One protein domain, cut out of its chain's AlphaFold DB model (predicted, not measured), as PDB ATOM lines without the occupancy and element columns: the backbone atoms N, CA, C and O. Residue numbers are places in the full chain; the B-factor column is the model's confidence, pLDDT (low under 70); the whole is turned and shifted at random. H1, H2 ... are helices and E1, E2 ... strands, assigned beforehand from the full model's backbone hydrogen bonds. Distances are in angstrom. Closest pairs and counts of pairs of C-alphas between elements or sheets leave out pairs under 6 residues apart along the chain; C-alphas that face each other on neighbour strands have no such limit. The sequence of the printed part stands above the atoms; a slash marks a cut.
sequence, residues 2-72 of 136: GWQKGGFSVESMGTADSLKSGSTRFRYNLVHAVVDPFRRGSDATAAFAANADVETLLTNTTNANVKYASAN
ATOM      1  N   GLY A   2      47.228 -20.043 -32.609       87.38
ATOM      2  CA  GLY A   2      48.266 -19.379 -31.804       87.38
ATOM      3  C   GLY A   2      48.721 -18.017 -32.334       87.38
ATOM      4  O   GLY A   2      49.595 -17.396 -31.741       87.38
ATOM      5  N   TRP A   3      48.121 -17.529 -33.424       89.69
ATOM      6  CA  TRP A   3      48.384 -16.178 -33.911       89.69
ATOM      7  C   TRP A   3      47.653 -15.139 -33.062       89.69
ATOM      8  O   TRP A   3      46.536 -15.383 -32.602       89.69
ATOM      9  N   GLN A   4      48.265 -13.969 -32.863       87.50
ATOM     10  CA  GLN A   4      47.713 -12.956 -31.961       87.50
ATOM     11  C   GLN A   4      46.445 -12.295 -32.510       87.50
ATOM     12  O   GLN A   4      45.494 -12.093 -31.766       87.50
ATOM     13  N   LYS A   5      46.407 -11.953 -33.803       83.12
ATOM     14  CA  LYS A   5      45.327 -11.113 -34.347       83.12
ATOM     15  C   LYS A   5      44.258 -11.896 -35.103       83.12
ATOM     16  O   LYS A   5      43.084 -11.703 -34.819       83.12
ATOM     17  N   GLY A   6      44.649 -12.736 -36.057       84.00
ATOM     18  CA  GLY A   6      43.754 -13.403 -37.015       84.00
ATOM     19  C   GLY A   6      44.052 -14.890 -37.200       84.00
ATOM     20  O   GLY A   6      45.208 -15.251 -37.391       84.00
ATOM     21  N   GLY A   7      43.043 -15.760 -37.160       88.94
ATOM     22  CA  GLY A   7      43.229 -17.182 -37.493       88.94
ATOM     23  C   GLY A   7      43.175 -17.399 -39.003       88.94
ATOM     24  O   GLY A   7      44.122 -17.896 -39.607       88.94
ATOM     25  N   PHE A   8      42.070 -16.959 -39.594       94.38
ATOM     26  CA  PHE A   8      41.831 -16.824 -41.024       94.38
ATOM     27  C   PHE A   8      41.430 -15.371 -41.309       94.38
ATOM     28  O   PHE A   8      40.600 -14.814 -40.589       94.38
ATOM     29  N   SER A   9      42.008 -14.764 -42.348       94.19
ATOM     30  CA  SER A   9      41.739 -13.372 -42.724       94.19
ATOM     31  C   SER A   9      41.447 -13.265 -44.214       94.19
ATOM     32  O   SER A   9      42.208 -13.790 -45.026       94.19
ATOM     33  N   VAL A  10      40.362 -12.576 -44.566       95.19
ATOM     34  CA  VAL A  10      40.031 -12.227 -45.952       95.19
ATOM     35  C   VAL A  10      40.125 -10.719 -46.138       95.19
ATOM     36  O   VAL A  10      39.319  -9.965 -45.603       95.19
ATOM     37  N   GLU A  11      41.136 -10.273 -46.877       93.19
ATOM     38  CA  GLU A  11      41.474  -8.845 -46.947       93.19
ATOM     39  C   GLU A  11      40.894  -8.141 -48.173       93.19
ATOM     40  O   GLU A  11      40.588  -6.959 -48.088       93.19
ATOM     41  N   SER A  12      40.708  -8.849 -49.291       94.50
ATOM     42  CA  SER A  12      40.295  -8.253 -50.566       94.50
ATOM     43  C   SER A  12      38.872  -8.647 -50.969       94.50
ATOM     44  O   SER A  12      38.397  -9.744 -50.658       94.50
ATOM     45  N   MET A  13      38.212  -7.768 -51.728       94.94
ATOM     46  CA  MET A  13      36.868  -8.012 -52.260       94.94
ATOM     47  C   MET A  13      36.821  -9.247 -53.168       94.94
ATOM     48  O   MET A  13      35.988 -10.122 -52.963       94.94
ATOM     49  N   GLY A  14      37.771  -9.389 -54.098       95.25
ATOM     50  CA  GLY A  14      37.791 -10.523 -55.030       95.25
ATOM     51  C   GLY A  14      37.950 -11.880 -54.335       95.25
ATOM     52  O   GLY A  14      37.292 -12.854 -54.711       95.25
ATOM     53  N   THR A  15      38.772 -11.958 -53.281       94.81
ATOM     54  CA  THR A  15      38.878 -13.175 -52.462       94.81
ATOM     55  C   THR A  15      37.607 -13.400 -51.646       94.81
ATOM     56  O   THR A  15      37.164 -14.540 -51.530       94.81
ATOM     57  N   ALA A  16      36.989 -12.342 -51.117       96.31
ATOM     58  CA  ALA A  16      35.738 -12.449 -50.375       96.31
ATOM     59  C   ALA A  16      34.575 -12.952 -51.245       96.31
ATOM     60  O   ALA A  16      33.856 -13.864 -50.832       96.31
ATOM     61  N   ASP A  17      34.444 -12.444 -52.468       96.00
ATOM     62  CA  ASP A  17      33.439 -12.886 -53.438       96.00
ATOM     63  C   ASP A  17      33.690 -14.329 -53.887       96.00
ATOM     64  O   ASP A  17      32.765 -15.142 -53.970       96.00
ATOM     65  N   SER A  18      34.957 -14.689 -54.104       95.81
ATOM     66  CA  SER A  18      35.363 -16.058 -54.445       95.81
ATOM     67  C   SER A  18      35.096 -17.041 -53.300       95.81
ATOM     68  O   SER A  18      34.713 -18.186 -53.542       95.81
ATOM     69  N   LEU A  19      35.260 -16.606 -52.046       95.50
ATOM     70  CA  LEU A  19      34.950 -17.406 -50.862       95.50
ATOM     71  C   LEU A  19      33.435 -17.586 -50.688       95.50
ATOM     72  O   LEU A  19      32.975 -18.695 -50.428       95.50
ATOM     73  N   LYS A  20      32.651 -16.519 -50.883       92.88
ATOM     74  CA  LYS A  20      31.181 -16.562 -50.831       92.88
ATOM     75  C   LYS A  20      30.561 -17.429 -51.917       92.88
ATOM     76  O   LYS A  20      29.638 -18.186 -51.641       92.88
ATOM     77  N   SER A  21      31.058 -17.304 -53.144       93.81
ATOM     78  CA  SER A  21      30.591 -18.093 -54.289       93.81
ATOM     79  C   SER A  21      31.055 -19.553 -54.236       93.81
ATOM     80  O   SER A  21      30.578 -20.377 -55.012       93.81
ATOM     81  N   GLY A  22      31.977 -19.893 -53.327       92.56
ATOM     82  CA  GLY A  22      32.524 -21.242 -53.180       92.56
ATOM     83  C   GLY A  22      33.566 -21.621 -54.237       92.56
ATOM     84  O   GLY A  22      33.948 -22.795 -54.313       92.56
ATOM     85  N   SER A  23      34.032 -20.649 -55.033       92.31
ATOM     86  CA  SER A  23      35.150 -20.809 -55.970       92.31
ATOM     87  C   SER A  23      36.471 -21.032 -55.226       92.31
ATOM     88  O   SER A  23      37.275 -21.873 -55.618       92.31
ATOM     89  N   THR A  24      36.658 -20.350 -54.093       91.75
ATOM     90  CA  THR A  24      37.715 -20.649 -53.118       91.75
ATOM     91  C   THR A  24      37.124 -21.387 -51.925       91.75
ATOM     92  O   THR A  24      36.014 -21.089 -51.483       91.75
ATOM     93  N   ARG A  25      37.869 -22.354 -51.382       90.56
ATOM     94  CA  ARG A  25      37.427 -23.182 -50.258       90.56
ATOM     95  C   ARG A  25      38.488 -23.228 -49.171       90.56
ATOM     96  O   ARG A  25      39.666 -23.427 -49.444       90.56
ATOM     97  N   PHE A  26      38.031 -23.105 -47.934       94.81
ATOM     98  CA  PHE A  26      38.801 -23.371 -46.728       94.81
ATOM     99  C   PHE A  26      37.912 -24.237 -45.841       94.81
ATOM    100  O   PHE A  26      36.891 -23.750 -45.357       94.81
ATOM    101  N   ARG A  27      38.216 -25.536 -45.724       94.94
ATOM    102  CA  ARG A  27      37.311 -26.529 -45.123       94.94
ATOM    103  C   ARG A  27      38.031 -27.542 -44.250       94.94
ATOM    104  O   ARG A  27      39.176 -27.881 -44.534       94.94
ATOM    105  N   TYR A  28      37.324 -28.049 -43.242       96.50
ATOM    106  CA  TYR A  28      37.785 -29.104 -42.340       96.50
ATOM    107  C   TYR A  28      39.074 -28.750 -41.582       96.50
ATOM    108  O   TYR A  28      39.891 -29.620 -41.297       96.50
ATOM    109  N   ASN A  29      39.271 -27.478 -41.228       96.62
ATOM    110  CA  ASN A  29      40.437 -27.011 -40.473       96.62
ATOM    111  C   ASN A  29      40.118 -26.772 -38.996       96.62
ATOM    112  O   ASN A  29      38.974 -26.533 -38.610       96.62
ATOM    113  N   LEU A  30      41.167 -26.781 -38.172       97.38
ATOM    114  CA  LEU A  30      41.134 -26.301 -36.790       97.38
ATOM    115  C   LEU A  30      41.614 -24.848 -36.769       97.38
ATOM    116  O   LEU A  30      42.756 -24.564 -37.141       97.38
ATOM    117  N   VAL A  31      40.766 -23.923 -36.331       97.69
ATOM    118  CA  VAL A  31      41.046 -22.484 -36.386       97.69
ATOM    119  C   VAL A  31      41.070 -21.905 -34.979       97.69
ATOM    120  O   VAL A  31      40.146 -22.089 -34.197       97.69
ATOM    121  N   HIS A  32      42.141 -21.182 -34.666       96.75
ATOM    122  CA  HIS A  32      42.293 -20.436 -33.420       96.75
ATOM    123  C   HIS A  32      43.192 -19.221 -33.659       96.75
ATOM    124  O   HIS A  32      44.229 -19.334 -34.325       96.75
ATOM    125  N   ALA A  33      42.822 -18.103 -33.048       96.06
ATOM    126  CA  ALA A  33      43.670 -16.948 -32.796       96.06
ATOM    127  C   ALA A  33      43.267 -16.316 -31.462       96.06
ATOM    128  O   ALA A  33      42.147 -16.530 -31.005       96.06
ATOM    129  N   VAL A  34      44.178 -15.541 -30.870       93.50
ATOM    130  CA  VAL A  34      43.986 -14.954 -29.533       93.50
ATOM    131  C   VAL A  34      42.849 -13.929 -29.519       93.50
ATOM    132  O   VAL A  34      42.103 -13.874 -28.548       93.50
ATOM    133  N   VAL A  35      42.722 -13.120 -30.575       92.19
ATOM    134  CA  VAL A  35      41.694 -12.069 -30.659       92.19
ATOM    135  C   VAL A  35      40.544 -12.493 -31.572       92.19
ATOM    136  O   VAL A  35      39.455 -12.770 -31.086       92.19
ATOM    137  N   ASP A  36      40.779 -12.588 -32.884       93.31
ATOM    138  CA  ASP A  36      39.725 -12.882 -33.860       93.31
ATOM    139  C   ASP A  36      40.089 -14.122 -34.701       93.31
ATOM    140  O   ASP A  36      40.896 -14.027 -35.630       93.31
ATOM    141  N   PRO A  37      39.517 -15.312 -34.439       95.88
ATOM    142  CA  PRO A  37      39.775 -16.503 -35.254       95.88
ATOM    143  C   PRO A  37      39.398 -16.332 -36.731       95.88
ATOM    144  O   PRO A  37      40.061 -16.911 -37.589       95.88
ATOM    145  N   PHE A  38      38.399 -15.498 -37.027       97.06
ATOM    146  CA  PHE A  38      37.968 -15.159 -38.380       97.06
ATOM    147  C   PHE A  38      37.871 -13.646 -38.531       97.06
ATOM    148  O   PHE A  38      37.207 -12.978 -37.740       97.06
ATOM    149  N   ARG A  39      38.546 -13.102 -39.542       95.31
ATOM    150  CA  ARG A  39      38.613 -11.664 -39.802       95.31
ATOM    151  C   ARG A  39      38.279 -11.349 -41.247       95.31
ATOM    152  O   ARG A  39      38.597 -12.117 -42.156       95.31
ATOM    153  N   ARG A  40      37.706 -10.168 -41.441       94.81
ATOM    154  CA  ARG A  40      37.639  -9.487 -42.730       94.81
ATOM    155  C   ARG A  40      38.410  -8.168 -42.680       94.81
ATOM    156  O   ARG A  40      38.357  -7.455 -41.677       94.81
ATOM    157  N   GLY A  41      39.072  -7.842 -43.781       93.38
ATOM    158  CA  GLY A  41      39.662  -6.532 -44.029       93.38
ATOM    159  C   GLY A  41      38.608  -5.470 -44.349       93.38
ATOM    160  O   GLY A  41      37.411  -5.759 -44.478       93.38
ATOM    161  N   SER A  42      39.058  -4.223 -44.496       94.19
ATOM    162  CA  SER A  42      38.215  -3.087 -44.900       94.19
ATOM    163  C   SER A  42      37.614  -3.265 -46.293       94.19
ATOM    164  O   SER A  42      36.468  -2.875 -46.526       94.19
ATOM    165  N   ASP A  43      38.347  -3.912 -47.194       94.81
ATOM    166  CA  ASP A  43      37.972  -3.991 -48.608       94.81
ATOM    167  C   ASP A  43      36.980  -5.134 -48.871       94.81
ATOM    168  O   ASP A  43      36.326  -5.182 -49.909       94.81
ATOM    169  N   ALA A  44      36.810  -6.039 -47.906       95.44
ATOM    170  CA  ALA A  44      35.852  -7.139 -47.964       95.44
ATOM    171  C   ALA A  44      34.461  -6.766 -47.411       95.44
ATOM    172  O   ALA A  44      33.608  -7.641 -47.300       95.44
ATOM    173  N   THR A  45      34.213  -5.499 -47.060       95.56
ATOM    174  CA  THR A  45      32.976  -5.037 -46.392       95.56
ATOM    175  C   THR A  45      31.694  -5.229 -47.207       95.56
ATOM    176  O   THR A  45      30.647  -5.515 -46.632       95.56
ATOM    177  N   ALA A  46      31.764  -5.112 -48.537       93.75
ATOM    178  CA  ALA A  46      30.615  -5.352 -49.416       93.75
ATOM    179  C   ALA A  46      30.211  -6.835 -49.453       93.75
ATOM    180  O   ALA A  46      29.034  -7.175 -49.578       93.75
ATOM    181  N   ALA A  47      31.190  -7.730 -49.310       94.69
ATOM    182  CA  ALA A  47      30.939  -9.147 -49.150       94.69
ATOM    183  C   ALA A  47      30.531  -9.434 -47.694       94.69
ATOM    184  O   ALA A  47      29.402  -9.819 -47.411       94.69
ATOM    185  N   PHE A  48      31.412  -9.247 -46.732       96.50
ATOM    186  CA  PHE A  48      31.136  -9.566 -45.338       96.50
ATOM    187  C   PHE A  48      30.886  -8.273 -44.562       96.50
ATOM    188  O   PHE A  48      31.774  -7.433 -44.450       96.50
ATOM    189  N   ALA A  49      29.695  -8.111 -43.991       96.06
ATOM    190  CA  ALA A  49      29.324  -6.936 -43.210       96.06
ATOM    191  C   ALA A  49      29.963  -6.943 -41.811       96.06
ATOM    192  O   ALA A  49      30.189  -5.883 -41.235       96.06
ATOM    193  N   ALA A  50      30.347  -8.103 -41.270       96.00
ATOM    194  CA  ALA A  50      31.057  -8.280 -39.996       96.00
ATOM    195  C   ALA A  50      32.037  -9.473 -40.038       96.00
ATOM    196  O   ALA A  50      31.912 -10.358 -40.881       96.00
ATOM    197  N   ASN A  51      32.996  -9.529 -39.102       95.56
ATOM    198  CA  ASN A  51      33.838 -10.723 -38.899       95.56
ATOM    199  C   ASN A  51      32.981 -11.983 -38.654       95.56
ATOM    200  O   ASN A  51      33.331 -13.072 -39.105       95.56
ATOM    201  N   ALA A  52      31.825 -11.817 -37.998       96.50
ATOM    202  CA  ALA A  52      30.865 -12.884 -37.728       96.50
ATOM    203  C   ALA A  52      30.290 -13.534 -39.001       96.50
ATOM    204  O   ALA A  52      29.951 -14.717 -38.974       96.50
ATOM    205  N   ASP A  53      30.225 -12.812 -40.124       97.06
ATOM    206  CA  ASP A  53      29.747 -13.384 -41.388       97.06
ATOM    207  C   ASP A  53      30.777 -14.355 -41.977       97.06
ATOM    208  O   ASP A  53      30.419 -15.411 -42.501       97.06
ATOM    209  N   VAL A  54      32.069 -14.020 -41.850       97.06
ATOM    210  CA  VAL A  54      33.176 -14.901 -42.252       97.06
ATOM    211  C   VAL A  54      33.174 -16.158 -41.392       97.06
ATOM    212  O   VAL A  54      33.290 -17.263 -41.919       97.06
ATOM    213  N   GLU A  55      33.005 -15.998 -40.078       97.31
ATOM    214  CA  GLU A  55      32.890 -17.129 -39.161       97.31
ATOM    215  C   GLU A  55      31.710 -18.028 -39.541       97.31
ATOM    216  O   GLU A  55      31.913 -19.213 -39.786       97.31
ATOM    217  N   THR A  56      30.509 -17.460 -39.677       97.44
ATOM    218  CA  THR A  56      29.287 -18.205 -40.017       97.44
ATOM    219  C   THR A  56      29.462 -19.010 -41.300       97.44
ATOM    220  O   THR A  56      29.093 -20.183 -41.352       97.44
ATOM    221  N   LEU A  57      30.065 -18.410 -42.332       97.19
ATOM    222  CA  LEU A  57      30.363 -19.117 -43.571       97.19
ATOM    223  C   LEU A  57      31.346 -20.267 -43.332       97.19
ATOM    224  O   LEU A  57      31.104 -21.381 -43.788       97.19
ATOM    225  N   LEU A  58      32.462 -20.029 -42.644       97.50
ATOM    226  CA  LEU A  58      33.540 -21.013 -42.527       97.50
ATOM    227  C   LEU A  58      33.259 -22.123 -41.511       97.50
ATOM    228  O   LEU A  58      33.820 -23.211 -41.653       97.50
ATOM    229  N   THR A  59      32.384 -21.902 -40.536       97.88
ATOM    230  CA  THR A  59      31.981 -22.918 -39.553       97.88
ATOM    231  C   THR A  59      30.637 -23.568 -39.880       97.88
ATOM    232  O   THR A  59      30.137 -24.354 -39.076       97.88
ATOM    233  N   ASN A  60      30.030 -23.265 -41.036       97.12
ATOM    234  CA  ASN A  60      28.814 -23.950 -41.477       97.12
ATOM    235  C   ASN A  60      29.065 -25.448 -41.727       97.12
ATOM    236  O   ASN A  60      30.202 -25.912 -41.792       97.12
ATOM    237  N   THR A  61      27.997 -26.219 -41.911       96.00
ATOM    238  CA  THR A  61      28.084 -27.679 -42.095       96.00
ATOM    239  C   THR A  61      28.845 -28.099 -43.354       96.00
ATOM    240  O   THR A  61      29.416 -29.184 -43.381       96.00
ATOM    241  N   THR A  62      28.886 -27.255 -44.389       94.31
ATOM    242  CA  THR A  62      29.593 -27.539 -45.647       94.31
ATOM    243  C   THR A  62      31.099 -27.321 -45.535       94.31
ATOM    244  O   THR A  62      31.879 -28.108 -46.067       94.31
ATOM    245  N   ASN A  63      31.527 -26.236 -44.887       96.00
ATOM    246  CA  ASN A  63      32.937 -25.907 -44.719       96.00
ATOM    247  C   ASN A  63      33.535 -26.603 -43.492       96.00
ATOM    248  O   ASN A  63      34.703 -26.975 -43.517       96.00
ATOM    249  N   ALA A  64      32.743 -26.818 -42.442       96.88
ATOM    250  CA  ALA A  64      33.063 -27.651 -41.286       96.88
ATOM    251  C   ALA A  64      34.424 -27.348 -40.627       96.88
ATOM    252  O   ALA A  64      35.076 -28.237 -40.070       96.88
ATOM    253  N   ASN A  65      34.881 -26.091 -40.679       97.62
ATOM    254  CA  ASN A  65      36.008 -25.674 -39.853       97.62
ATOM    255  C   ASN A  65      35.548 -25.569 -38.400       97.62
ATOM    256  O   ASN A  65      34.432 -25.138 -38.116       97.62
ATOM    257  N   VAL A  66      36.428 -25.935 -37.474       97.62
ATOM    258  CA  VAL A  66      36.146 -25.889 -36.040       97.62
ATOM    259  C   VAL A  66      36.920 -24.737 -35.424       97.62
ATOM    260  O   VAL A  66      38.150 -24.682 -35.518       97.62
ATOM    261  N   LYS A  67      36.190 -23.816 -34.795       97.62
ATOM    262  CA  LYS A  67      36.756 -22.712 -34.022       97.62
ATOM    263  C   LYS A  67      37.113 -23.191 -32.618       97.62
ATOM    264  O   LYS A  67      36.278 -23.798 -31.955       97.62
ATOM    265  N   TYR A  68      38.311 -22.858 -32.152       97.19
ATOM    266  CA  TYR A  68      38.744 -23.090 -30.775       97.19
ATOM    267  C   TYR A  68      38.981 -21.770 -30.055       97.19
ATOM    268  O   TYR A  68      39.536 -20.833 -30.635       97.19
ATOM    269  N   ALA A  69      38.570 -21.722 -28.788       94.62
ATOM    270  CA  ALA A  69      38.804 -20.580 -27.912       94.62
ATOM    271  C   ALA A  69      40.258 -20.542 -27.421       94.62
ATOM    272  O   ALA A  69      40.833 -19.464 -27.312       94.62
ATOM    273  N   SER A  70      40.863 -21.709 -27.177       95.12
ATOM    274  CA  SER A  70      42.268 -21.833 -26.799       95.12
ATOM    275  C   SER A  70      43.038 -22.723 -27.769       95.12
ATOM    276  O   SER A  70      42.532 -23.725 -28.276       95.12
ATOM    277  N   ALA A  71      44.319 -22.411 -27.985       95.12
ATOM    278  CA  ALA A  71      45.222 -23.320 -28.694       95.12
ATOM    279  C   ALA A  71      45.364 -24.672 -27.974       95.12
ATOM    280  O   ALA A  71      45.569 -25.689 -28.634       95.12
ATOM    281  N   ASN A  72      45.243 -24.687 -26.642       95.94
ATOM    282  CA  ASN A  72      45.391 -25.902 -25.841       95.94
ATOM    283  C   ASN A  72      44.253 -26.899 -26.087       95.94
ATOM    284  O   ASN A  72      44.476 -28.100 -25.976       95.94
TER     285      ASN A  72
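This is residues 2 to 72 of the 136 residues of an uncharacterized protein of Chitinophagaceae bacterium (UniProt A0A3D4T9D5). This is a small, loop-rich body with little regular structure: two short parallel strands, E1 and E2, lie side by side, H2 packs on E2, H1 sits past the end of E1, and long loops link and follow them. The 71 printed residues run E1, H1, E2, H2, a mixed class with 26 residues in named elements. The whole is compact, radius of gyration of the C-alphas 11.4 A, spanning 34 by 25 by 15 A.

Find C-alpha 6 at (43.754, -13.403, -37.015), where E1, residues 6 to 10, begins. H1 holds residues 13 to 20, 10.4 A long; E2 holds 36 to 40. H2, residues 51 to 58, runs 10.9 A to C-alpha 58 at (33.540, -21.013, -42.527).

E1 and E2 are parallel neighbours at 15 degrees; look for N 8 and O 37, 2.8 A apart. E1, H1, E2 form a strand-helix-strand unit, two parallel neighbour strands with a helix between, its crossover right-handed. The closest C-alphas of E2 and H2, Arg 39 and Asn 51, are 4.9 A apart. H1 and H2 are close but not clearly touching, Lys 20 to Leu 57, C-alphas 7.7 A apart. In H1 and H2 every O i to N i+4 pair is within hydrogen-bond range.

The farthest C-alphas, Ala 46 and Asn 72, are 34.6 A apart. The printed part has no cut; H1 to E2 is a long link. Mean pLDDT of the printed part is 94.7, and no printed residue is under 70.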